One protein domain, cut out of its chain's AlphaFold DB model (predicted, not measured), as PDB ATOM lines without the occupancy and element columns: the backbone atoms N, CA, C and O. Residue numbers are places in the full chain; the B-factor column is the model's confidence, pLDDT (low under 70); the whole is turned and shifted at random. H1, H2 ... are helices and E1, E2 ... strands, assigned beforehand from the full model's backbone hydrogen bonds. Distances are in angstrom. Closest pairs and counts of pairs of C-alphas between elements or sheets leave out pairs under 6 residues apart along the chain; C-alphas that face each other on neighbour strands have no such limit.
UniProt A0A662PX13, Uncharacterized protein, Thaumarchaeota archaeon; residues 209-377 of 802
ATOM      1  N   ILE A 209      10.122  -1.388  40.865       92.19
ATOM      2  CA  ILE A 209      10.427   0.003  40.524       92.19
ATOM      3  C   ILE A 209       9.120   0.771  40.347       92.19
ATOM      4  O   ILE A 209       8.123   0.200  39.909       92.19
ATOM      5  N   SER A 210       9.148   2.077  40.620       91.44
ATOM      6  CA  SER A 210       8.014   2.925  40.257       91.44
ATOM      7  C   SER A 210       7.917   3.045  38.737       91.44
ATOM      8  O   SER A 210       8.934   3.224  38.048       91.44
ATOM      9  N   LEU A 211       6.694   3.025  38.203       90.19
ATOM     10  CA  LEU A 211       6.432   3.235  36.778       90.19
ATOM     11  C   LEU A 211       7.010   4.578  36.290       90.19
ATOM     12  O   LEU A 211       7.436   4.720  35.140       90.19
ATOM     13  N   ARG A 212       7.120   5.558  37.193       87.62
ATOM     14  CA  ARG A 212       7.700   6.879  36.926       87.62
ATOM     15  C   ARG A 212       9.190   6.838  36.634       87.62
ATOM     16  O   ARG A 212       9.667   7.669  35.862       87.62
ATOM     17  N   ASP A 213       9.918   5.882  37.198       88.94
ATOM     18  CA  ASP A 213      11.373   5.774  37.061       88.94
ATOM     19  C   ASP A 213      11.794   4.984  35.811       88.94
ATOM     20  O   ASP A 213      12.968   4.972  35.442       88.94
ATOM     21  N   LEU A 214      10.845   4.387  35.084       88.12
ATOM     22  CA  LEU A 214      11.096   3.534  33.914       88.12
ATOM     23  C   LEU A 214      11.926   4.247  32.825       88.12
ATOM     24  O   LEU A 214      12.797   3.655  32.182       88.12
ATOM     25  N   HIS A 215      11.716   5.558  32.667       83.12
ATOM     26  CA  HIS A 215      12.475   6.395  31.735       83.12
ATOM     27  C   HIS A 215      13.926   6.667  32.169       83.12
ATOM     28  O   HIS A 215      14.745   6.986  31.310       83.12
ATOM     29  N   LEU A 216      14.239   6.567  33.465       86.00
ATOM     30  CA  LEU A 216      15.597   6.686  34.001       86.00
ATOM     31  C   LEU A 216      16.341   5.366  33.852       86.00
ATOM     32  O   LEU A 216      17.502   5.366  33.438       86.00
ATOM     33  N   ILE A 217      15.658   4.248  34.140       88.75
ATOM     34  CA  ILE A 217      16.252   2.908  34.122       88.75
ATOM     35  C   ILE A 217      16.957   2.655  32.799       88.75
ATOM     36  O   ILE A 217      18.143   2.358  32.829       88.75
ATOM     37  N   ASN A 218      16.305   2.891  31.656       85.44
ATOM     38  CA  ASN A 218      16.869   2.631  30.322       85.44
ATOM     39  C   ASN A 218      18.222   3.324  30.022       85.44
ATOM     40  O   ASN A 218      18.945   2.884  29.128       85.44
ATOM     41  N   ARG A 219      18.573   4.389  30.754       84.06
ATOM     42  CA  ARG A 219      19.792   5.206  30.584       84.06
ATOM     43  C   ARG A 219      20.706   5.176  31.800       84.06
ATOM     44  O   ARG A 219      21.739   5.856  31.800       84.06
ATOM     45  N   LEU A 220      20.323   4.430  32.829       88.19
ATOM     46  CA  LEU A 220      21.059   4.305  34.071       88.19
ATOM     47  C   LEU A 220      22.443   3.706  33.794       88.19
ATOM     48  O   LEU A 220      22.569   2.686  33.116       88.19
ATOM     49  N   PHE A 221      23.485   4.351  34.311       86.06
ATOM     50  CA  PHE A 221      24.878   3.967  34.073       86.06
ATOM     51  C   PHE A 221      25.543   3.409  35.339       86.06
ATOM     52  O   PHE A 221      26.722   3.632  35.606       86.06
ATOM     53  N   THR A 222      24.762   2.712  36.159       81.94
ATOM     54  CA  THR A 222      25.229   2.141  37.427       81.94
ATOM     55  C   THR A 222      25.398   0.618  37.347       81.94
ATOM     56  O   THR A 222      26.312   0.065  37.946       81.94
ATOM     57  N   PHE A 223      24.643  -0.040  36.462       82.25
ATOM     58  CA  PHE A 223      24.754  -1.461  36.090       82.25
ATOM     59  C   PHE A 223      24.293  -2.500  37.126       82.25
ATOM     60  O   PHE A 223      24.103  -3.647  36.739       82.25
ATOM     61  N   GLU A 224      24.010  -2.142  38.382       83.50
ATOM     62  CA  GLU A 224      23.684  -3.113  39.448       83.50
ATOM     63  C   GLU A 224      22.418  -3.922  39.195       83.50
ATOM     64  O   GLU A 224      22.331  -5.050  39.661       83.50
ATOM     65  N   GLY A 225      21.437  -3.379  38.478       86.94
ATOM     66  CA  GLY A 225      20.231  -4.127  38.118       86.94
ATOM     67  C   GLY A 225      20.261  -4.695  36.704       86.94
ATOM     68  O   GLY A 225      19.260  -5.228  36.248       86.94
ATOM     69  N   TYR A 226      21.379  -4.566  35.985       92.94
ATOM     70  CA  TYR A 226      21.498  -5.045  34.614       92.94
ATOM     71  C   TYR A 226      22.165  -6.411  34.548       92.94
ATOM     72  O   TYR A 226      23.251  -6.603  35.089       92.94
ATOM     73  N   CYS A 227      21.585  -7.337  33.792       94.19
ATOM     74  CA  CYS A 227      22.217  -8.613  33.477       94.19
ATOM     75  C   CYS A 227      22.039  -8.980  31.997       94.19
ATOM     76  O   CYS A 227      21.261  -8.372  31.255       94.19
ATOM     77  N   GLU A 228      22.831  -9.942  31.520       94.06
ATOM     78  CA  GLU A 228      22.730 -10.394  30.132       94.06
ATOM     79  C   GLU A 228      21.432 -11.183  29.923       94.06
ATOM     80  O   GLU A 228      21.216 -12.201  30.577       94.06
ATOM     81  N   THR A 229      20.600 -10.710  28.994       92.31
ATOM     82  CA  THR A 229      19.273 -11.255  28.679       92.31
ATOM     83  C   THR A 229      19.064 -11.322  27.170       92.31
ATOM     84  O   THR A 229      19.473 -10.414  26.439       92.31
ATOM     85  N   GLU A 230      18.458 -12.403  26.678       90.69
ATOM     86  CA  GLU A 230      18.033 -12.514  25.277       90.69
ATOM     87  C   GLU A 230      16.819 -11.615  25.032       90.69
ATOM     88  O   GLU A 230      15.781 -11.794  25.661       90.69
ATOM     89  N   SER A 231      16.941 -10.653  24.115       89.00
ATOM     90  CA  SER A 231      15.806  -9.817  23.721       89.00
ATOM     91  C   SER A 231      15.045 -10.448  22.566       89.00
ATOM     92  O   SER A 231      15.625 -10.744  21.515       89.00
ATOM     93  N   THR A 232      13.727 -10.548  22.725       84.19
ATOM     94  CA  THR A 232      12.823 -10.968  21.650       84.19
ATOM     95  C   THR A 232      12.650  -9.887  20.579       84.19
ATOM     96  O   THR A 232      12.524 -10.219  19.402       84.19
ATOM     97  N   ILE A 233      12.743  -8.604  20.943       83.88
ATOM     98  CA  ILE A 233      12.701  -7.460  20.017       83.88
ATOM     99  C   ILE A 233      13.908  -7.463  19.066       83.88
ATOM    100  O   ILE A 233      13.763  -7.163  17.881       83.88
ATOM    101  N   TYR A 234      15.110  -7.783  19.564       81.62
ATOM    102  CA  TYR A 234      16.350  -7.695  18.777       81.62
ATOM    103  C   TYR A 234      16.868  -9.032  18.242       81.62
ATOM    104  O   TYR A 234      17.783  -9.023  17.413       81.62
ATOM    105  N   GLY A 235      16.351 -10.157  18.745       84.50
ATOM    106  CA  GLY A 235      16.832 -11.500  18.414       84.50
ATOM    107  C   GLY A 235      18.295 -11.735  18.803       84.50
ATOM    108  O   GLY A 235      19.025 -12.404  18.067       84.50
ATOM    109  N   LYS A 236      18.753 -11.086  19.883       88.75
ATOM    110  CA  LYS A 236      20.116 -11.216  20.416       88.75
ATOM    111  C   LYS A 236      20.203 -10.791  21.883       88.75
ATOM    112  O   LYS A 236      19.459  -9.922  22.337       88.75
ATOM    113  N   ARG A 237      21.231 -11.295  22.569       90.75
ATOM    114  CA  ARG A 237      21.629 -10.911  23.935       90.75
ATOM    115  C   ARG A 237      21.970  -9.425  24.086       90.75
ATOM    116  O   ARG A 237      22.758  -8.885  23.294       90.75
ATOM    117  N   ARG A 238      21.451  -8.806  25.149       91.94
ATOM    118  CA  ARG A 238      21.659  -7.407  25.578       91.94
ATOM    119  C   ARG A 238      21.700  -7.296  27.109       91.94
ATOM    120  O   ARG A 238      21.441  -8.274  27.798       91.94
ATOM    121  N   LEU A 239      22.048  -6.124  27.634       93.44
ATOM    122  CA  LEU A 239      21.831  -5.741  29.027       93.44
ATOM    123  C   LEU A 239      20.356  -5.393  29.207       93.44
ATOM    124  O   LEU A 239      19.873  -4.397  28.660       93.44
ATOM    125  N   GLY A 240      19.661  -6.246  29.949       94.19
ATOM    126  CA  GLY A 240      18.298  -6.022  30.404       94.19
ATOM    127  C   GLY A 240      18.298  -5.716  31.894       94.19
ATOM    128  O   GLY A 240      19.080  -6.305  32.638       94.19
ATOM    129  N   TYR A 241      17.446  -4.786  32.305       94.31
ATOM    130  CA  TYR A 241      17.107  -4.523  33.695       94.31
ATOM    131  C   TYR A 241      15.764  -5.206  33.972       94.31
ATOM    132  O   TYR A 241      14.723  -4.641  33.619       94.31
ATOM    133  N   PRO A 242      15.759  -6.441  34.499       93.56
ATOM    134  CA  PRO A 242      14.534  -7.092  34.931       93.56
ATOM    135  C   PRO A 242      13.986  -6.376  36.164       93.56
ATOM    136  O   PRO A 242      14.694  -6.164  37.149       93.56
ATOM    137  N   CYS A 243      12.724  -5.989  36.106       93.69
ATOM    138  CA  CYS A 243      12.062  -5.295  37.194       93.69
ATOM    139  C   CYS A 243      10.575  -5.595  37.209       93.69
ATOM    140  O   CYS A 243      10.002  -6.108  36.247       93.69
ATOM    141  N   ILE A 244       9.960  -5.262  38.332       91.62
ATOM    142  CA  ILE A 244       8.526  -5.370  38.504       91.62
ATOM    143  C   ILE A 244       7.941  -3.965  38.536       91.62
ATOM    144  O   ILE A 244       8.448  -3.098  39.246       91.62
ATOM    145  N   ILE A 245       6.894  -3.752  37.747       92.00
ATOM    146  CA  ILE A 245       6.142  -2.500  37.703       92.00
ATOM    147  C   ILE A 245       4.680  -2.758  38.028       92.00
ATOM    148  O   ILE A 245       4.147  -3.832  37.744       92.00
ATOM    149  N   SER A 246       4.044  -1.734  38.577       89.88
ATOM    150  CA  SER A 246       2.632  -1.708  38.927       89.88
ATOM    151  C   SER A 246       1.929  -0.638  38.096       89.88
ATOM    152  O   SER A 246       2.462   0.456  37.908       89.88
ATOM    153  N   GLY A 247       0.749  -0.943  37.563       90.94
ATOM    154  CA  GLY A 247      -0.018   0.007  36.757       90.94
ATOM    155  C   GLY A 247      -1.375  -0.543  36.325       90.94
ATOM    156  O   GLY A 247      -1.724  -1.687  36.613       90.94
ATOM    157  N   GLU A 248      -2.154   0.283  35.635       91.38
ATOM    158  CA  GLU A 248      -3.454  -0.119  35.095       91.38
ATOM    159  C   GLU A 248      -3.287  -0.593  33.649       91.38
ATOM    160  O   GLU A 248      -2.685   0.110  32.828       91.38
ATOM    161  N   VAL A 249      -3.816  -1.768  33.306       91.88
ATOM    162  CA  VAL A 249      -3.756  -2.272  31.927       91.88
ATOM    163  C   VAL A 249      -4.772  -1.519  31.074       91.88
ATOM    164  O   VAL A 249      -5.975  -1.663  31.257       91.88
ATOM    165  N   LYS A 250      -4.313  -0.738  30.097       93.38
ATOM    166  CA  LYS A 250      -5.193  -0.011  29.162       93.38
ATOM    167  C   LYS A 250      -5.476  -0.789  27.886       93.38
ATOM    168  O   LYS A 250      -6.500  -0.570  27.248       93.38
ATOM    169  N   TYR A 251      -4.561  -1.670  27.496       92.06
ATOM    170  CA  TYR A 251      -4.689  -2.479  26.291       92.06
ATOM    171  C   TYR A 251      -3.752  -3.683  26.354       92.06
ATOM    172  O   TYR A 251      -2.629  -3.562  26.849       92.06
ATOM    173  N   ILE A 252      -4.179  -4.821  25.812       90.56
ATOM    174  CA  ILE A 252      -3.344  -6.015  25.683       90.56
ATOM    175  C   ILE A 252      -3.743  -6.835  24.453       90.56
ATOM    176  O   ILE A 252      -4.911  -7.163  24.262       90.56
ATOM    177  N   ASP A 253      -2.761  -7.195  23.631       88.69
ATOM    178  CA  ASP A 253      -2.892  -8.183  22.560       88.69
ATOM    179  C   ASP A 253      -1.593  -9.009  22.410       88.69
ATOM    180  O   ASP A 253      -0.665  -8.908  23.215       88.69
ATOM    181  N   GLU A 254      -1.501  -9.845  21.368       85.75
ATOM    182  CA  GLU A 254      -0.297 -10.648  21.086       85.75
ATOM    183  C   GLU A 254       0.967  -9.821  20.788       85.75
ATOM    184  O   GLU A 254       2.087 -10.349  20.802       85.75
ATOM    185  N   TRP A 255       0.818  -8.536  20.480       88.62
ATOM    186  CA  TRP A 255       1.879  -7.693  19.952       88.62
ATOM    187  C   TRP A 255       2.260  -6.552  20.876       88.62
ATOM    188  O   TRP A 255       3.396  -6.090  20.771       88.62
ATOM    189  N   THR A 256       1.368  -6.094  21.742       91.62
ATOM    190  CA  THR A 256       1.495  -4.861  22.504       91.62
ATOM    191  C   THR A 256       0.726  -4.956  23.825       91.62
ATOM    192  O   THR A 256      -0.404  -5.430  23.884       91.62
ATOM    193  N   VAL A 257       1.340  -4.433  24.886       91.69
ATOM    194  CA  VAL A 257       0.679  -4.139  26.167       91.69
ATOM    195  C   VAL A 257       0.796  -2.640  26.419       91.69
ATOM    196  O   VAL A 257       1.879  -2.079  26.246       91.69
ATOM    197  N   ILE A 258      -0.294  -1.981  26.810       93.25
ATOM    198  CA  ILE A 258      -0.286  -0.580  27.243       93.25
ATOM    199  C   ILE A 258      -0.652  -0.535  28.717       93.25
ATOM    200  O   ILE A 258      -1.703  -1.034  29.113       93.25
ATOM    201  N   ILE A 259       0.214   0.094  29.507       92.56
ATOM    202  CA  ILE A 259       0.028   0.303  30.942       92.56
ATOM    203  C   ILE A 259       0.025   1.799  31.256       92.56
ATOM    204  O   ILE A 259       0.772   2.551  30.627       92.56
ATOM    205  N   SER A 260      -0.788   2.243  32.211       92.38
ATOM    206  CA  SER A 260      -0.769   3.624  32.708       92.38
ATOM    207  C   SER A 260      -0.401   3.721  34.184       92.38
ATOM    208  O   SER A 260      -0.661   2.802  34.961       92.38
ATOM    209  N   ASP A 261       0.157   4.869  34.561       88.62
ATOM    210  CA  ASP A 261       0.385   5.264  35.956       88.62
ATOM    211  C   ASP A 261      -0.965   5.525  36.660       88.62
ATOM    212  O   ASP A 261      -1.863   6.144  36.087       88.62
ATOM    213  N   PHE A 262      -1.127   5.052  37.899       83.06
ATOM    214  CA  PHE A 262      -2.362   5.239  38.680       83.06
ATOM    215  C   PHE A 262      -2.575   6.656  39.192       83.06
ATOM    216  O   PHE A 262      -3.704   7.075  39.471       83.06
ATOM    217  N   ILE A 263      -1.490   7.390  39.382       84.38
ATOM    218  CA  ILE A 263      -1.522   8.749  39.892       84.38
ATOM    219  C   ILE A 263      -1.679   9.733  38.740       84.38
ATOM    220  O   ILE A 263      -2.432  10.695  38.864       84.38
ATOM    221  N   ASP A 264      -1.018   9.459  37.614       86.38
ATOM    222  CA  ASP A 264      -1.115  10.233  36.377       86.38
ATOM    223  C   ASP A 264      -1.573   9.344  35.203       86.38
ATOM    224  O   ASP A 264      -0.743   8.888  34.414       86.38
ATOM    225  N   PRO A 265      -2.891   9.118  35.028       85.00
ATOM    226  CA  PRO A 265      -3.413   8.242  33.973       85.00
ATOM    227  C   PRO A 265      -3.061   8.685  32.547       85.00
ATOM    228  O   PRO A 265      -3.151   7.885  31.615       85.00
ATOM    229  N   THR A 266      -2.647   9.947  32.353       87.19
ATOM    230  CA  THR A 266      -2.185  10.452  31.047       87.19
ATOM    231  C   THR A 266      -0.828   9.869  30.653       87.19
ATOM    232  O   THR A 266      -0.462   9.838  29.476       87.19
ATOM    233  N   ARG A 267      -0.078   9.359  31.633       88.25
ATOM    234  CA  ARG A 267       1.223   8.739  31.444       88.25
ATOM    235  C   ARG A 267       1.062   7.262  31.120       88.25
ATOM    236  O   ARG A 267       1.014   6.403  31.998       88.25
ATOM    237  N   THR A 268       1.030   6.976  29.826       90.81
ATOM    238  CA  THR A 268       0.947   5.614  29.296       90.81
ATOM    239  C   THR A 268       2.283   5.134  28.747       90.81
ATOM    240  O   THR A 268       3.001   5.886  28.081       90.81
ATOM    241  N   TYR A 269       2.568   3.853  28.933       90.94
ATOM    242  CA  TYR A 269       3.751   3.190  28.417       90.94
ATOM    243  C   TYR A 269       3.364   2.021  27.519       90.94
ATOM    244  O   TYR A 269       2.543   1.184  27.884       90.94
ATOM    245  N   GLU A 270       3.990   1.957  26.345       91.88
ATOM    246  CA  GLU A 270       3.812   0.855  25.404       91.88
ATOM    247  C   GLU A 270       4.940  -0.173  25.560       91.88
ATOM    248  O   GLU A 270       6.127   0.162  25.466       91.88
ATOM    249  N   ALA A 271       4.560  -1.436  25.723       92.81
ATOM    250  CA  ALA A 271       5.444  -2.573  25.924       92.81
ATOM    251  C   ALA A 271       5.213  -3.667  24.877       92.81
ATOM    252  O   ALA A 271       4.163  -3.728  24.234       92.81
ATOM    253  N   LYS A 272       6.192  -4.559  24.711       93.25
ATOM    254  CA  LYS A 272       6.085  -5.736  23.838       93.25
ATOM    255  C   LYS A 272       5.956  -7.018  24.666       93.25
ATOM    256  O   LYS A 272       6.830  -7.263  25.489       93.25
ATOM    257  N   PRO A 273       4.940  -7.869  24.443       90.69
ATOM    258  CA  PRO A 273       4.912  -9.204  25.029       90.69
ATOM    259  C   PRO A 273       6.144 -10.009  24.603       90.69
ATOM    260  O   PRO A 273       6.448 -10.097  23.408       90.69
ATOM    261  N   ALA A 274       6.844 -10.612  25.559       89.31
ATOM    262  CA  ALA A 274       7.885 -11.592  25.278       89.31
ATOM    263  C   ALA A 274       7.270 -12.912  24.783       89.31
ATOM    264  O   ALA A 274       6.061 -13.138  24.866       89.31
ATOM    265  N   GLN A 275       8.100 -13.814  24.258       84.38
ATOM    266  CA  GLN A 275       7.624 -15.054  23.634       84.38
ATOM    267  C   GLN A 275       6.827 -15.949  24.601       84.38
ATOM    268  O   GLN A 275       5.874 -16.599  24.176       84.38
ATOM    269  N   CYS A 276       7.187 -15.966  25.888       80.31
ATOM    270  CA  CYS A 276       6.444 -16.668  26.936       80.31
ATOM    271  C   CYS A 276       5.040 -16.083  27.128       80.31
ATOM    272  O   CYS A 276       4.061 -16.817  26.997       80.31
ATOM    273  N   LEU A 277       4.925 -14.766  27.318       84.88
ATOM    274  CA  LEU A 277       3.631 -14.106  27.456       84.88
ATOM    275  C   LEU A 277       2.764 -14.301  26.208       84.88
ATOM    276  O   LEU A 277       1.584 -14.593  26.337       84.88
ATOM    277  N   LYS A 278       3.339 -14.255  24.997       86.44
ATOM    278  CA  LYS A 278       2.598 -14.565  23.759       86.44
ATOM    279  C   LYS A 278       1.995 -15.968  23.762       86.44
ATOM    280  O   LYS A 278       0.877 -16.148  23.288       86.44
ATOM    281  N   ARG A 279       2.714 -16.970  24.279       81.56
ATOM    282  CA  ARG A 279       2.188 -18.339  24.413       81.56
ATOM    283  C   ARG A 279       1.039 -18.393  25.418       81.56
ATOM    284  O   ARG A 279       0.015 -18.991  25.106       81.56
ATOM    285  N   ILE A 280       1.178 -17.724  26.566       78.62
ATOM    286  CA  ILE A 280       0.115 -17.617  27.580       78.62
ATOM    287  C   ILE A 280      -1.119 -16.928  26.987       78.62
ATOM    288  O   ILE A 280      -2.237 -17.412  27.151       78.62
ATOM    289  N   ILE A 281      -0.911 -15.838  26.246       80.44
ATOM    290  CA  ILE A 281      -1.960 -15.080  25.562       80.44
ATOM    291  C   ILE A 281      -2.724 -15.974  24.579       80.44
ATOM    292  O   ILE A 281      -3.951 -16.043  24.630       80.44
ATOM    293  N   ARG A 282      -2.002 -16.718  23.733       82.75
ATOM    294  CA  ARG A 282      -2.591 -17.653  22.762       82.75
ATOM    295  C   ARG A 282      -3.361 -18.786  23.424       82.75
ATOM    296  O   ARG A 282      -4.433 -19.139  22.949       82.75
ATOM    297  N   ALA A 283      -2.830 -19.336  24.514       80.31
ATOM    298  CA  ALA A 283      -3.463 -20.430  25.243       80.31
ATOM    299  C   ALA A 283      -4.745 -19.991  25.974       80.31
ATOM    300  O   ALA A 283      -5.714 -20.745  26.015       80.31
ATOM    301  N   ARG A 284      -4.769 -18.779  26.550       76.38
ATOM    302  CA  ARG A 284      -5.938 -18.249  27.279       76.38
ATOM    303  C   ARG A 284      -7.019 -17.668  26.360       76.38
ATOM    304  O   ARG A 284      -8.183 -17.649  26.754       76.38
ATOM    305  N   GLY A 285      -6.649 -17.229  25.156       70.31
ATOM    306  CA  GLY A 285      -7.537 -16.573  24.195       70.31
ATOM    307  C   GLY A 285      -7.725 -15.074  24.472       70.31
ATOM    308  O   GLY A 285      -7.749 -14.634  25.621       70.31
ATOM    309  N   ILE A 286      -7.885 -14.280  23.404       68.88
ATOM    310  CA  ILE A 286      -7.984 -12.803  23.451       68.88
ATOM    311  C   ILE A 286      -9.127 -12.317  24.356       68.88
ATOM    312  O   ILE A 286      -8.965 -11.340  25.084       68.88
ATOM    313  N   THR A 287     -10.260 -13.020  24.380       65.25
ATOM    314  CA  THR A 287     -11.447 -12.625  25.153       65.25
ATOM    315  C   THR A 287     -11.183 -12.570  26.660       65.25
ATOM    316  O   THR A 287     -11.587 -11.610  27.303       65.25
ATOM    317  N   LYS A 288     -10.427 -13.533  27.210       69.38
ATOM    318  CA  LYS A 288     -10.037 -13.549  28.633       69.38
ATOM    319  C   LYS A 288      -8.997 -12.483  28.984       69.38
ATOM    320  O   LYS A 288      -8.844 -12.127  30.143       69.38
ATOM    321  N   LEU A 289      -8.250 -11.977  28.003       70.62
ATOM    322  CA  LEU A 289      -7.263 -10.916  28.230       70.62
ATOM    323  C   LEU A 289      -7.911  -9.537  28.263       70.62
ATOM    324  O   LEU A 289      -7.454  -8.680  29.012       70.62
ATOM    325  N   ASN A 290      -9.003  -9.341  27.519       73.69
ATOM    326  CA  ASN A 290      -9.803  -8.122  27.622       73.69
ATOM    327  C   ASN A 290     -10.386  -7.929  29.031       73.69
ATOM    328  O   ASN A 290     -10.607  -6.793  29.431       73.69
ATOM    329  N   GLU A 291     -10.561  -8.999  29.815       80.56
ATOM    330  CA  GLU A 291     -10.980  -8.907  31.222       80.56
ATOM    331  C   GLU A 291      -9.941  -8.212  32.119       80.56
ATOM    332  O   GLU A 291     -10.298  -7.698  33.177       80.56
ATOM    333  N   LEU A 292      -8.668  -8.173  31.705       81.88
ATOM    334  CA  LEU A 292      -7.596  -7.471  32.415       81.88
ATOM    335  C   LEU A 292      -7.596  -5.967  32.125       81.88
ATOM    336  O   LEU A 292      -6.992  -5.206  32.876       81.88
ATOM    337  N   VAL A 293      -8.236  -5.526  31.038       88.56
ATOM    338  CA  VAL A 293      -8.273  -4.110  30.660       88.56
ATOM    339  C   VAL A 293      -9.096  -3.328  31.683       88.56
ATOM    340  O   VAL A 293     -10.194  -3.727  32.058       88.56
ATOM    341  N   GLY A 294      -8.550  -2.205  32.145       87.62
ATOM    342  CA  GLY A 294      -9.112  -1.391  33.219       87.62
ATOM    343  C   GLY A 294      -8.779  -1.891  34.627       87.62
ATOM    344  O   GLY A 294      -9.161  -1.243  35.597       87.62
ATOM    345  N   ARG A 295      -8.078  -3.027  34.764       88.31
ATOM    346  CA  ARG A 295      -7.714  -3.590  36.070       88.31
ATOM    347  C   ARG A 295      -6.290  -3.230  36.486       88.31
ATOM    348  O   ARG A 295      -5.415  -3.057  35.623       88.31
ATOM    349  N   PRO A 296      -6.031  -3.174  37.803       88.56
ATOM    350  CA  PRO A 296      -4.677  -3.136  38.303       88.56
ATOM    351  C   PRO A 296      -3.917  -4.415  37.990       88.56
ATOM    352  O   PRO A 296      -4.438  -5.523  38.108       88.56
ATOM    353  N   ALA A 297      -2.662  -4.253  37.582       87.31
ATOM    354  CA  ALA A 297      -1.779  -5.367  37.310       87.31
ATOM    355  C   ALA A 297      -0.336  -5.063  37.703       87.31
ATOM    356  O   ALA A 297       0.170  -3.943  37.580       87.31
ATOM    357  N   LYS A 298       0.343  -6.133  38.095       87.25
ATOM    358  CA  LYS A 298       1.781  -6.198  38.289       87.25
ATOM    359  C   LYS A 298       2.388  -6.895  37.085       87.25
ATOM    360  O   LYS A 298       1.959  -7.981  36.690       87.25
ATOM    361  N   MET A 299       3.381  -6.261  36.481       89.44
ATOM    362  CA  MET A 299       4.073  -6.798  35.318       89.44
ATOM    363  C   MET A 299       5.530  -7.040  35.655       89.44
ATOM    364  O   MET A 299       6.225  -6.140  36.128       89.44
ATOM    365  N   PHE A 300       6.001  -8.241  35.344       90.88
ATOM    366  CA  PHE A 300       7.422  -8.518  35.310       90.88
ATOM    367  C   PHE A 300       7.957  -8.189  33.923       90.88
ATOM    368  O   PHE A 300       7.543  -8.778  32.919       90.88
ATOM    369  N   ILE A 301       8.855  -7.213  33.866       93.25
ATOM    370  CA  ILE A 301       9.337  -6.636  32.620       93.25
ATOM    371  C   ILE A 301      10.859  -6.650  32.546       93.25
ATOM    372  O   ILE A 301      11.554  -6.728  33.554       93.25
ATOM    373  N   VAL A 302      11.380  -6.503  31.331       94.19
ATOM    374  CA  VAL A 302      12.794  -6.240  31.072       94.19
ATOM    375  C   VAL A 302      12.929  -4.906  30.349       94.19
ATOM    376  O   VAL A 302      12.490  -4.752  29.205       94.19
ATOM    377  N   VAL A 303      13.564  -3.940  31.012       93.69
ATOM    378  CA  VAL A 303      13.913  -2.642  30.423       93.69
ATOM    379  C   VAL A 303      15.300  -2.733  29.795       93.69
ATOM    380  O   VAL A 303      16.276  -3.092  30.448       93.69
ATOM    381  N   TRP A 304      15.416  -2.407  28.511       91.81
ATOM    382  CA  TRP A 304      16.683  -2.528  27.791       91.81
ATOM    383  C   TRP A 304      17.588  -1.326  28.026       91.81
ATOM    384  O   TRP A 304      17.146  -0.177  27.930       91.81
ATOM    385  N   TYR A 305      18.879  -1.589  28.255       89.75
ATOM    386  CA  TYR A 305      19.878  -0.529  28.234       89.75
ATOM    387  C   TYR A 305      19.901   0.098  26.838       89.75
ATOM    388  O   TYR A 305      20.274  -0.544  25.840       89.75
ATOM    389  N   TYR A 306      19.511   1.367  26.775       81.56
ATOM    390  CA  TYR A 306      19.421   2.115  25.543       81.56
ATOM    391  C   TYR A 306      20.096   3.461  25.653       81.56
ATOM    392  O   TYR A 306      19.730   4.340  26.432       81.56
ATOM    393  N   TYR A 307      21.029   3.658  24.736       69.44
ATOM    394  CA  TYR A 307      21.691   4.925  24.596       69.44
ATOM    395  C   TYR A 307      21.919   5.242  23.119       69.44
ATOM    396  O   TYR A 307      22.972   4.990  22.533       69.44
ATOM    397  N   SER A 308      20.866   5.742  22.472       59.84
ATOM    398  CA  SER A 308      20.914   6.209  21.088       59.84
ATOM    399  C   SER A 308      19.966   7.399  20.876       59.84
ATOM    400  O   SER A 308      19.061   7.629  21.672       59.84
ATOM    401  N   LYS A 309      20.175   8.174  19.800       47.91
ATOM    402  CA  LYS A 309      19.435   9.414  19.463       47.91
ATOM    403  C   LYS A 309      17.956   9.204  19.057       47.91
ATOM    404  O   LYS A 309      17.361  10.115  18.488       47.91
ATOM    405  N   GLY A 310      17.379   8.026  19.293       56.00
ATOM    406  CA  GLY A 310      16.002   7.680  18.928       56.00
ATOM    407  C   GLY A 310      15.035   7.688  20.114       56.00
ATOM    408  O   GLY A 310      15.407   8.021  21.240       56.00
ATOM    409  N   LYS A 311      13.775   7.307  19.854       54.94
ATOM    410  CA  LYS A 311      12.806   7.029  20.925       54.94
ATOM    411  C   LYS A 311      13.360   5.910  21.829       54.94
ATOM    412  O   LYS A 311      14.003   5.004  21.292       54.94
ATOM    413  N   PRO A 312      13.139   5.975  23.158       62.00
ATOM    414  CA  PRO A 312      13.506   4.895  24.068       62.00
ATOM    415  C   PRO A 312      13.001   3.545  23.554       62.00
ATOM    416  O   PRO A 312      11.917   3.472  22.971       62.00
ATOM    417  N   GLU A 313      13.799   2.495  23.735       71.69
ATOM    418  CA  GLU A 313      13.393   1.140  23.358       71.69
ATOM    419  C   GLU A 313      12.169   0.727  24.187       71.69
ATOM    420  O   GLU A 313      12.093   1.024  25.381       71.69
ATOM    421  N   LYS A 314      11.198   0.061  23.549       86.75
ATOM    422  CA  LYS A 314      10.066  -0.547  24.263       86.75
ATOM    423  C   LYS A 314      10.610  -1.643  25.177       86.75
ATOM    424  O   LYS A 314      11.499  -2.386  24.762       86.75
ATOM    425  N   PHE A 315      10.087  -1.744  26.392       91.62
ATOM    426  CA  PHE A 315      10.416  -2.845  27.295       91.62
ATOM    427  C   PHE A 315       9.645  -4.112  26.911       91.62
ATOM    428  O   PHE A 315       8.635  -4.050  26.201       91.62
ATOM    429  N   GLU A 316      10.152  -5.261  27.352       93.38
ATOM    430  CA  GLU A 316       9.516  -6.562  27.128       93.38
ATOM    431  C   GLU A 316       8.761  -7.013  28.381       93.38
ATOM    432  O   GLU A 316       9.312  -6.943  29.473       93.38
ATOM    433  N   VAL A 317       7.515  -7.468  28.228       92.94
ATOM    434  CA  VAL A 317       6.698  -8.023  29.320       92.94
ATOM    435  C   VAL A 317       6.846  -9.537  29.323       92.94
ATOM    436  O   VAL A 317       6.481 -10.197  28.347       92.94
ATOM    437  N   ILE A 318       7.406 -10.075  30.402       89.88
ATOM    438  CA  ILE A 318       7.632 -11.512  30.588       89.88
ATOM    439  C   ILE A 318       6.384 -12.175  31.168       89.88
ATOM    440  O   ILE A 318       5.967 -13.220  30.670       89.88
ATOM    441  N   ASP A 319       5.813 -11.561  32.204       87.38
ATOM    442  CA  ASP A 319       4.637 -12.056  32.912       87.38
ATOM    443  C   ASP A 319       3.755 -10.893  33.389       87.38
ATOM    444  O   ASP A 319       4.238  -9.771  33.585       87.38
ATOM    445  N   LEU A 320       2.460 -11.161  33.542       86.38
ATOM    446  CA  LEU A 320       1.446 -10.182  33.920       86.38
ATOM    447  C   LEU A 320       0.413 -10.834  34.836       86.38
ATOM    448  O   LEU A 320      -0.293 -11.759  34.424       86.38
ATOM    449  N   ASN A 321       0.280 -10.289  36.046       82.38
ATOM    450  CA  ASN A 321      -0.672 -10.755  37.048       82.38
ATOM    451  C   ASN A 321      -1.617  -9.626  37.474       82.38
ATOM    452  O   ASN A 321      -1.136  -8.555  37.853       82.38
ATOM    453  N   PRO A 322      -2.944  -9.832  37.399       80.88
ATOM    454  CA  PRO A 322      -3.907  -8.877  37.930       80.88
ATOM    455  C   PRO A 322      -3.860  -8.855  39.460       80.88
ATOM    456  O   PRO A 322      -3.592  -9.885  40.078       80.88
ATOM    457  N   TYR A 323      -4.163  -7.694  40.028       75.75
ATOM    458  CA  TYR A 323      -4.441  -7.508  41.449       75.75
ATOM    459  C   TYR A 323      -5.909  -7.160  41.643       75.75
ATOM    460  O   TYR A 323      -6.504  -6.482  40.800       75.75
ATOM    461  N   ASP A 324      -6.463  -7.608  42.765       70.81
ATOM    462  CA  ASP A 324      -7.817  -7.244  43.180       70.81
ATOM    463  C   ASP A 324      -7.813  -5.982  44.070       70.81
ATOM    464  O   ASP A 324      -8.807  -5.258  44.089       70.81
ATOM    465  N   ASP A 325      -6.685  -5.670  44.727       79.38
ATOM    466  CA  ASP A 325      -6.513  -4.507  45.607       79.38
ATOM    467  C   ASP A 325      -5.639  -3.406  44.971       79.38
ATOM    468  O   ASP A 325      -4.543  -3.650  44.458       79.38
ATOM    469  N   LEU A 326      -6.137  -2.168  45.000       81.44
ATOM    470  CA  LEU A 326      -5.425  -0.985  44.520       81.44
ATOM    471  C   LEU A 326      -4.315  -0.554  45.490       81.44
ATOM    472  O   LEU A 326      -3.282  -0.051  45.034       81.44
ATOM    473  N   ASP A 327      -4.500  -0.753  46.796       83.31
ATOM    474  CA  ASP A 327      -3.540  -0.311  47.807       83.31
ATOM    475  C   ASP A 327      -2.242  -1.117  47.713       83.31
ATOM    476  O   ASP A 327      -1.165  -0.524  47.657       83.31
ATOM    477  N   GLU A 328      -2.309  -2.440  47.535       80.25
ATOM    478  CA  GLU A 328      -1.120  -3.286  47.316       80.25
ATOM    479  C   GLU A 328      -0.277  -2.824  46.114       80.25
ATOM    480  O   GLU A 328       0.961  -2.843  46.121       80.25
ATOM    481  N   VAL A 329      -0.948  -2.360  45.063       82.50
ATOM    482  CA  VAL A 329      -0.318  -1.905  43.823       82.50
ATOM    483  C   VAL A 329       0.359  -0.548  44.011       82.50
ATOM    484  O   VAL A 329       1.471  -0.350  43.508       82.50
ATOM    485  N   LEU A 330      -0.273   0.355  44.768       88.19
ATOM    486  CA  LEU A 330       0.296   1.642  45.169       88.19
ATOM    487  C   LEU A 330       1.481   1.462  46.125       88.19
ATOM    488  O   LEU A 330       2.504   2.128  45.943       88.19
ATOM    489  N   ILE A 331       1.383   0.542  47.092       88.31
ATOM    490  CA  ILE A 331       2.476   0.196  48.014       88.31
ATOM    491  C   ILE A 331       3.680  -0.275  47.209       88.31
ATOM    492  O   ILE A 331       4.782   0.223  47.410       88.31
ATOM    493  N   ASN A 332       3.480  -1.166  46.238       86.56
ATOM    494  CA  ASN A 332       4.558  -1.679  45.397       86.56
ATOM    495  C   ASN A 332       5.240  -0.571  44.558       86.56
ATOM    496  O   ASN A 332       6.474  -0.519  44.498       86.56
ATOM    497  N   ASP A 333       4.476   0.357  43.964       90.00
ATOM    498  CA  ASP A 333       5.049   1.509  43.240       90.00
ATOM    499  C   ASP A 333       5.870   2.418  44.180       90.00
ATOM    500  O   ASP A 333       7.022   2.755  43.876       90.00
ATOM    501  N   ALA A 334       5.335   2.729  45.369       90.38
ATOM    502  CA  ALA A 334       6.012   3.523  46.394       90.38
ATOM    503  C   ALA A 334       7.270   2.835  46.943       90.38
ATOM    504  O   ALA A 334       8.337   3.454  47.008       90.38
ATOM    505  N   SER A 335       7.194   1.542  47.257       89.56
ATOM    506  CA  SER A 335       8.337   0.718  47.648       89.56
ATOM    507  C   SER A 335       9.417   0.727  46.567       89.56
ATOM    508  O   SER A 335      10.592   0.927  46.876       89.56
ATOM    509  N   GLY A 336       9.039   0.589  45.292       90.69
ATOM    510  CA  GLY A 336       9.964   0.674  44.165       90.69
ATOM    511  C   GLY A 336      10.651   2.039  44.051       90.69
ATOM    512  O   GLY A 336      11.864   2.102  43.821       90.69
ATOM    513  N   TYR A 337       9.905   3.130  44.261       91.31
ATOM    514  CA  TYR A 337      10.438   4.498  44.292       91.31
ATOM    515  C   TYR A 337      11.495   4.679  45.392       91.31
ATOM    516  O   TYR A 337      12.584   5.210  45.130       91.31
ATOM    517  N   ILE A 338      11.184   4.219  46.610       91.06
ATOM    518  CA  ILE A 338      12.054   4.315  47.789       91.06
ATOM    519  C   ILE A 338      13.286   3.425  47.611       91.06
ATOM    520  O   ILE A 338      14.408   3.893  47.793       91.06
ATOM    521  N   ARG A 339      13.119   2.169  47.172       88.44
ATOM    522  CA  ARG A 339      14.203   1.186  46.989       88.44
ATOM    523  C   ARG A 339      15.351   1.730  46.146       88.44
ATOM    524  O   ARG A 339      16.515   1.653  46.557       88.44
ATOM    525  N   LEU A 340      15.020   2.298  44.983       87.19
ATOM    526  CA  LEU A 340      15.983   2.854  44.028       87.19
ATOM    527  C   LEU A 340      16.809   4.013  44.616       87.19
ATOM    528  O   LEU A 340      17.984   4.180  44.272       87.19
ATOM    529  N   ARG A 341      16.214   4.789  45.528       87.56
ATOM    530  CA  ARG A 341      16.838   5.936  46.212       87.56
ATOM    531  C   ARG A 341      17.459   5.565  47.563       87.56
ATOM    532  O   ARG A 341      18.285   6.309  48.076       87.56
ATOM    533  N   GLY A 342      17.098   4.413  48.125       86.38
ATOM    534  CA  GLY A 342      17.438   3.980  49.482       86.38
ATOM    535  C   GLY A 342      16.468   4.507  50.535       86.38
ATOM    536  O   GLY A 342      16.011   3.731  51.369       86.38
ATOM    537  N   GLN A 343      16.114   5.787  50.454       89.88
ATOM    538  CA  GLN A 343      15.176   6.441  51.360       89.88
ATOM    539  C   GLN A 343      14.404   7.556  50.647       89.88
ATOM    540  O   GLN A 343      14.869   8.086  49.636       89.88
ATOM    541  N   ALA A 344      13.250   7.928  51.193       92.06
ATOM    542  CA  ALA A 344      12.482   9.103  50.794       92.06
ATOM    543  C   ALA A 344      11.856   9.770  52.026       92.06
ATOM    544  O   ALA A 344      11.649   9.131  53.057       92.06
ATOM    545  N   THR A 345      11.540  11.059  51.918       93.75
ATOM    546  CA  THR A 345      10.797  11.761  52.978       93.75
ATOM    547  C   THR A 345       9.294  11.625  52.762       93.75
ATOM    548  O   THR A 345       8.828  11.598  51.619       93.75
ATOM    549  N   LEU A 346       8.511  11.616  53.841       92.19
ATOM    550  CA  LEU A 346       7.050  11.582  53.752       92.19
ATOM    551  C   LEU A 346       6.512  12.769  52.935       92.19
ATOM    552  O   LEU A 346       5.638  12.591  52.094       92.19
ATOM    553  N   ALA A 347       7.097  13.961  53.094       93.38
ATOM    554  CA  ALA A 347       6.740  15.146  52.311       93.38
ATOM    555  C   ALA A 347       6.985  14.960  50.800       93.38
ATOM    556  O   ALA A 347       6.174  15.385  49.973       93.38
ATOM    557  N   GLU A 348       8.087  14.306  50.418       93.88
ATOM    558  CA  GLU A 348       8.372  13.975  49.020       93.88
ATOM    559  C   GLU A 348       7.339  12.998  48.454       93.88
ATOM    560  O   GLU A 348       6.830  13.220  47.353       93.88
ATOM    561  N   LEU A 349       7.000  11.954  49.212       93.31
ATOM    562  CA  LEU A 349       6.008  10.960  48.811       93.31
ATOM    563  C   LEU A 349       4.603  11.578  48.722       93.31
ATOM    564  O   LEU A 349       3.921  11.381  47.720       93.31
ATOM    565  N   MET A 350       4.204  12.421  49.677       92.75
ATOM    566  CA  MET A 350       2.939  13.167  49.626       92.75
ATOM    567  C   MET A 350       2.852  14.078  48.397       92.75
ATOM    568  O   MET A 350       1.809  14.157  47.760       92.75
ATOM    569  N   ARG A 351       3.951  14.724  47.991       93.50
ATOM    570  CA  ARG A 351       3.987  15.524  46.752       93.50
ATOM    571  C   ARG A 351       3.786  14.669  45.493       93.50
ATOM    572  O   ARG A 351       3.300  15.162  44.480       93.50
ATOM    573  N   ILE A 352       4.222  13.413  45.531       90.69
ATOM    574  CA  ILE A 352       4.234  12.487  44.393       90.69
ATOM    575  C   ILE A 352       2.900  11.751  44.255       90.69
ATOM    576  O   ILE A 352       2.405  11.654  43.129       90.69
ATOM    577  N   TYR A 353       2.359  11.236  45.359       90.19
ATOM    578  CA  TYR A 353       1.159  10.393  45.405       90.19
ATOM    579  C   TYR A 353      -0.097  11.157  45.858       90.19
ATOM    580  O   TYR A 353      -1.213  10.739  45.557       90.19
ATOM    581  N   GLY A 354       0.056  12.310  46.516       89.56
ATOM    582  CA  GLY A 354      -1.062  13.128  46.982       89.56
ATOM    583  C   GLY A 354      -1.961  12.365  47.950       89.56
ATOM    584  O   GLY A 354      -1.485  11.691  48.858       89.56
ATOM    585  N   THR A 355      -3.272  12.439  47.720       87.06
ATOM    586  CA  THR A 355      -4.288  11.710  48.496       87.06
ATOM    587  C   THR A 355      -4.303  10.203  48.229       87.06
ATOM    588  O   THR A 355      -5.036   9.490  48.898       87.06
ATOM    589  N   LYS A 356      -3.533   9.720  47.243       86.38
ATOM    590  CA  LYS A 356      -3.380   8.295  46.905       86.38
ATOM    591  C   LYS A 356      -2.090   7.701  47.487       86.38
ATOM    592  O   LYS A 356      -1.596   6.701  46.976       86.38
ATOM    593  N   LEU A 357      -1.471   8.361  48.468       88.88
ATOM    594  CA  LEU A 357      -0.343   7.780  49.189       88.88
ATOM    595  C   LEU A 357      -0.881   6.617  50.041       88.88
ATOM    596  O   LEU A 357      -1.724   6.883  50.898       88.88
ATOM    597  N   PRO A 358      -0.447   5.367  49.802       86.56
ATOM    598  CA  PRO A 358      -0.931   4.233  50.575       86.56
ATOM    599  C   PRO A 358      -0.335   4.245  51.986       86.56
ATOM    600  O   PRO A 358       0.625   4.976  52.259       86.56
ATOM    601  N   ASP A 359      -0.863   3.391  52.860       86.12
ATOM    602  CA  ASP A 359      -0.173   3.052  54.100       86.12
ATOM    603  C   ASP A 359       1.152   2.339  53.771       86.12
ATOM    604  O   ASP A 359       1.196   1.392  52.988       86.12
ATOM    605  N   LEU A 360       2.256   2.846  54.320       85.19
ATOM    606  CA  LEU A 360       3.609   2.370  54.022       85.19
ATOM    607  C   LEU A 360       4.115   1.353  55.055       85.19
ATOM    608  O   LEU A 360       5.280   0.943  54.983       85.19
ATOM    609  N   GLU A 361       3.258   0.918  55.983       82.31
ATOM    610  CA  GLU A 361       3.521  -0.196  56.893       82.31
ATOM    611  C   GLU A 361       3.579  -1.535  56.137       82.31
ATOM    612  O   GLU A 361       2.599  -2.258  55.983       82.31
ATOM    613  N   CYS A 362       4.771  -1.892  55.656       79.88
ATOM    614  CA  CYS A 362       5.025  -3.185  55.028       79.88
ATOM    615  C   CYS A 362       6.378  -3.768  55.452       79.88
ATOM    616  O   CYS A 362       7.255  -3.077  55.977       79.88
ATOM    617  N   GLU A 363       6.580  -5.064  55.202       79.94
ATOM    618  CA  GLU A 363       7.801  -5.763  55.622       79.94
ATOM    619  C   GLU A 363       9.083  -5.188  55.010       79.94
ATOM    620  O   GLU A 363      10.143  -5.270  55.639       79.94
ATOM    621  N   SER A 364       8.984  -4.594  53.821       82.25
ATOM    622  CA  SER A 364      10.114  -4.114  53.026       82.25
ATOM    623  C   SER A 364      10.520  -2.666  53.320       82.25
ATOM    624  O   SER A 364      11.554  -2.207  52.824       82.25
ATOM    625  N   LEU A 365       9.749  -1.940  54.135       87.81
ATOM    626  CA  LEU A 365      10.015  -0.548  54.496       87.81
ATOM    627  C   LEU A 365      10.232  -0.393  56.009       87.81
ATOM    628  O   LEU A 365       9.750  -1.174  56.830       87.81
ATOM    629  N   ILE A 366      11.013   0.616  56.385       89.81
ATOM    630  CA  ILE A 366      11.174   1.073  57.767       89.81
ATOM    631  C   ILE A 366      10.773   2.544  57.803       89.81
ATOM    632  O   ILE A 366      11.245   3.332  56.985       89.81
ATOM    633  N   SER A 367       9.911   2.902  58.751       88.19
ATOM    634  CA  SER A 367       9.521   4.286  59.008       88.19
ATOM    635  C   SER A 367      10.214   4.787  60.273       88.19
ATOM    636  O   SER A 367      10.029   4.225  61.352       88.19
ATOM    637  N   GLU A 368      11.022   5.837  60.137       88.81
ATOM    638  CA  GLU A 368      11.698   6.529  61.237       88.81
ATOM    639  C   GLU A 368      11.311   8.015  61.199       88.81
ATOM    640  O   GLU A 368      11.913   8.846  60.509       88.81
ATOM    641  N   GLY A 369      10.243   8.361  61.923       86.38
ATOM    642  CA  GLY A 369       9.692   9.715  61.943       86.38
ATOM    643  C   GLY A 369       9.141  10.138  60.578       86.38
ATOM    644  O   GLY A 369       8.081   9.686  60.166       86.38
ATOM    645  N   SER A 370       9.847  11.040  59.887       90.31
ATOM    646  CA  SER A 370       9.450  11.546  58.556       90.31
ATOM    647  C   SER A 370      10.221  10.911  57.395       90.31
ATOM    648  O   SER A 370       9.993  11.277  56.237       90.31
ATOM    649  N   ILE A 371      11.142   9.990  57.688       92.75
ATOM    650  CA  ILE A 371      11.979   9.310  56.701       92.75
ATOM    651  C   ILE A 371      11.511   7.867  56.582       92.75
ATOM    652  O   ILE A 371      11.317   7.178  57.580       92.75
ATOM    653  N   ILE A 372      11.360   7.413  55.342       92.88
ATOM    654  CA  ILE A 372      11.002   6.038  55.021       92.88
ATOM    655  C   ILE A 372      12.153   5.437  54.233       92.88
ATOM    656  O   ILE A 372      12.522   5.942  53.168       92.88
ATOM    657  N   SER A 373      12.742   4.378  54.772       90.19
ATOM    658  CA  SER A 373      13.910   3.704  54.218       90.19
ATOM    659  C   SER A 373      13.569   2.290  53.757       90.19
ATOM    660  O   SER A 373      12.638   1.639  54.233       90.19
ATOM    661  N   TRP A 374      14.320   1.818  52.768       87.94
ATOM    662  CA  TRP A 374      14.223   0.451  52.279       87.94
ATOM    663  C   TRP A 374      14.908  -0.509  53.255       87.94
ATOM    664  O   TRP A 374      16.102  -0.365  53.512       87.94
ATOM    665  N   ARG A 375      14.180  -1.517  53.752       79.25
ATOM    666  CA  ARG A 375      14.688  -2.478  54.746       79.25
ATOM    667  C   ARG A 375      15.758  -3.428  54.191       79.25
ATOM    668  O   ARG A 375      16.521  -3.999  54.963       79.25
ATOM    669  N   GLY A 376      15.848  -3.587  52.869       72.00
ATOM    670  CA  GLY A 376      16.765  -4.553  52.262       72.00
ATOM    671  C   GLY A 376      16.284  -5.999  52.404       72.00
ATOM    672  O   GLY A 376      15.239  -6.283  52.986       72.00
ATOM    673  N   ILE A 377      17.063  -6.929  51.855       67.25
ATOM    674  CA  ILE A 377      16.831  -8.368  52.017       67.25
ATOM    675  C   ILE A 377      17.259  -8.731  53.437       67.25
ATOM    676  O   ILE A 377      18.429  -8.556  53.771       67.25
TER     677      ILE A 377
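Overview. This is residues 209 to 377 of the 802 residues of an uncharacterized protein of Thaumarchaeota archaeon (UniProt A0A662PX13). A closed barrel of five strands, round which run E2 E3 E4 E6 E5 and back to E2, makes one lobe, and a small sheet, E7 E9 E8, makes the other, with the long helix H4 between them. H1 and H2 pack on the outside of the barrel, and E1 is paired onto E2. The printed part has 169 residues with five named helices and nine named strands, H1 E1 E2 E3 E4 H2 H3 E5 E6 H4 E7 H5 E8 E9; the barrel is mixed, the small sheet antiparallel, the class mixed. It is compact, with a radius of gyration of the C-alphas of 16.3 A and spans of 48 by 36 by 30 A.

Arrangement. H1, residues 211 to 217, is on the barrel; the C-alphas of Leu 211 and Ile 245 of E2, residues 236 to 252, are its closest to that strand, 5.8 A apart. E1, residues 227 to 231, E2, E3, residues 257 to 260, and E4, residues 268 to 273, form a meander of antiparallel hairpins, with N 229 and O 238, 2.8 A, N 250 and O 258, 2.8 A, and N 259 and O 269, 3.0 A, within hydrogen-bond range. E2 bends by 128 degrees at residue 249. H2, residues 275 to 284, lies over E6, residues 316 to 322, with C-alphas 277 and 318 closest, 5.7 A. H3, residues 286 to 290, is close to H2 but not clearly touching, C-alphas 281 and 289 being closest, 7.3 A. E5, residues 296 to 304, is antiparallel to E2, N 243 and O 301 at 2.9 A, and forms a hairpin with E6, N 300 and O 319 at 2.9 A; E6 is parallel to E4, N 317 and O 272 at 2.8 A. H4, residues 326 to 341, is over E2 and E5 at a height over the sheet of 8.8 A. H4 is also on the sheet of E7, residues 343 to 345, E9, residues 371 to 374, and E8, residues 365 to 368, two layers, a helix on one face of a sheet; C-alphas 339 and 374 are closest, 5.3 A. E9 pairs with E7, N 344 and O 372 at 2.9 A, and forms a hairpin with E8, N 366 and O 373 at 2.9 A. H5, residues 346 to 356, only grazes this sheet; E7, H5, E8 is a split strand-helix-strand unit, same-way strands with E9 between, its crossover right-handed. Every O i to N i+4 pair is within range in H2 and H3, against 11 of 12 in H4, 5 of 7 in H5 and 1 of 3 in H1, where 2 of 4 i+3 pairs are.

Along the chain. H1 begins at C-alpha 211 (6.432, 3.235, 36.778). E2 is 24.6 A long, E5 23.8 A and H4 23.4 A. E9 ends at C-alpha 374 (14.223, 0.451, 52.279).

Size, cuts and confidence. The C-alphas of Arg 282 and Gly 369 are the two farthest apart, 49.3 A. The printed part has no cut, and the link from E5 to E6 is long. Residues 286 to 288, 307 to 312 and 377 have pLDDT under 70.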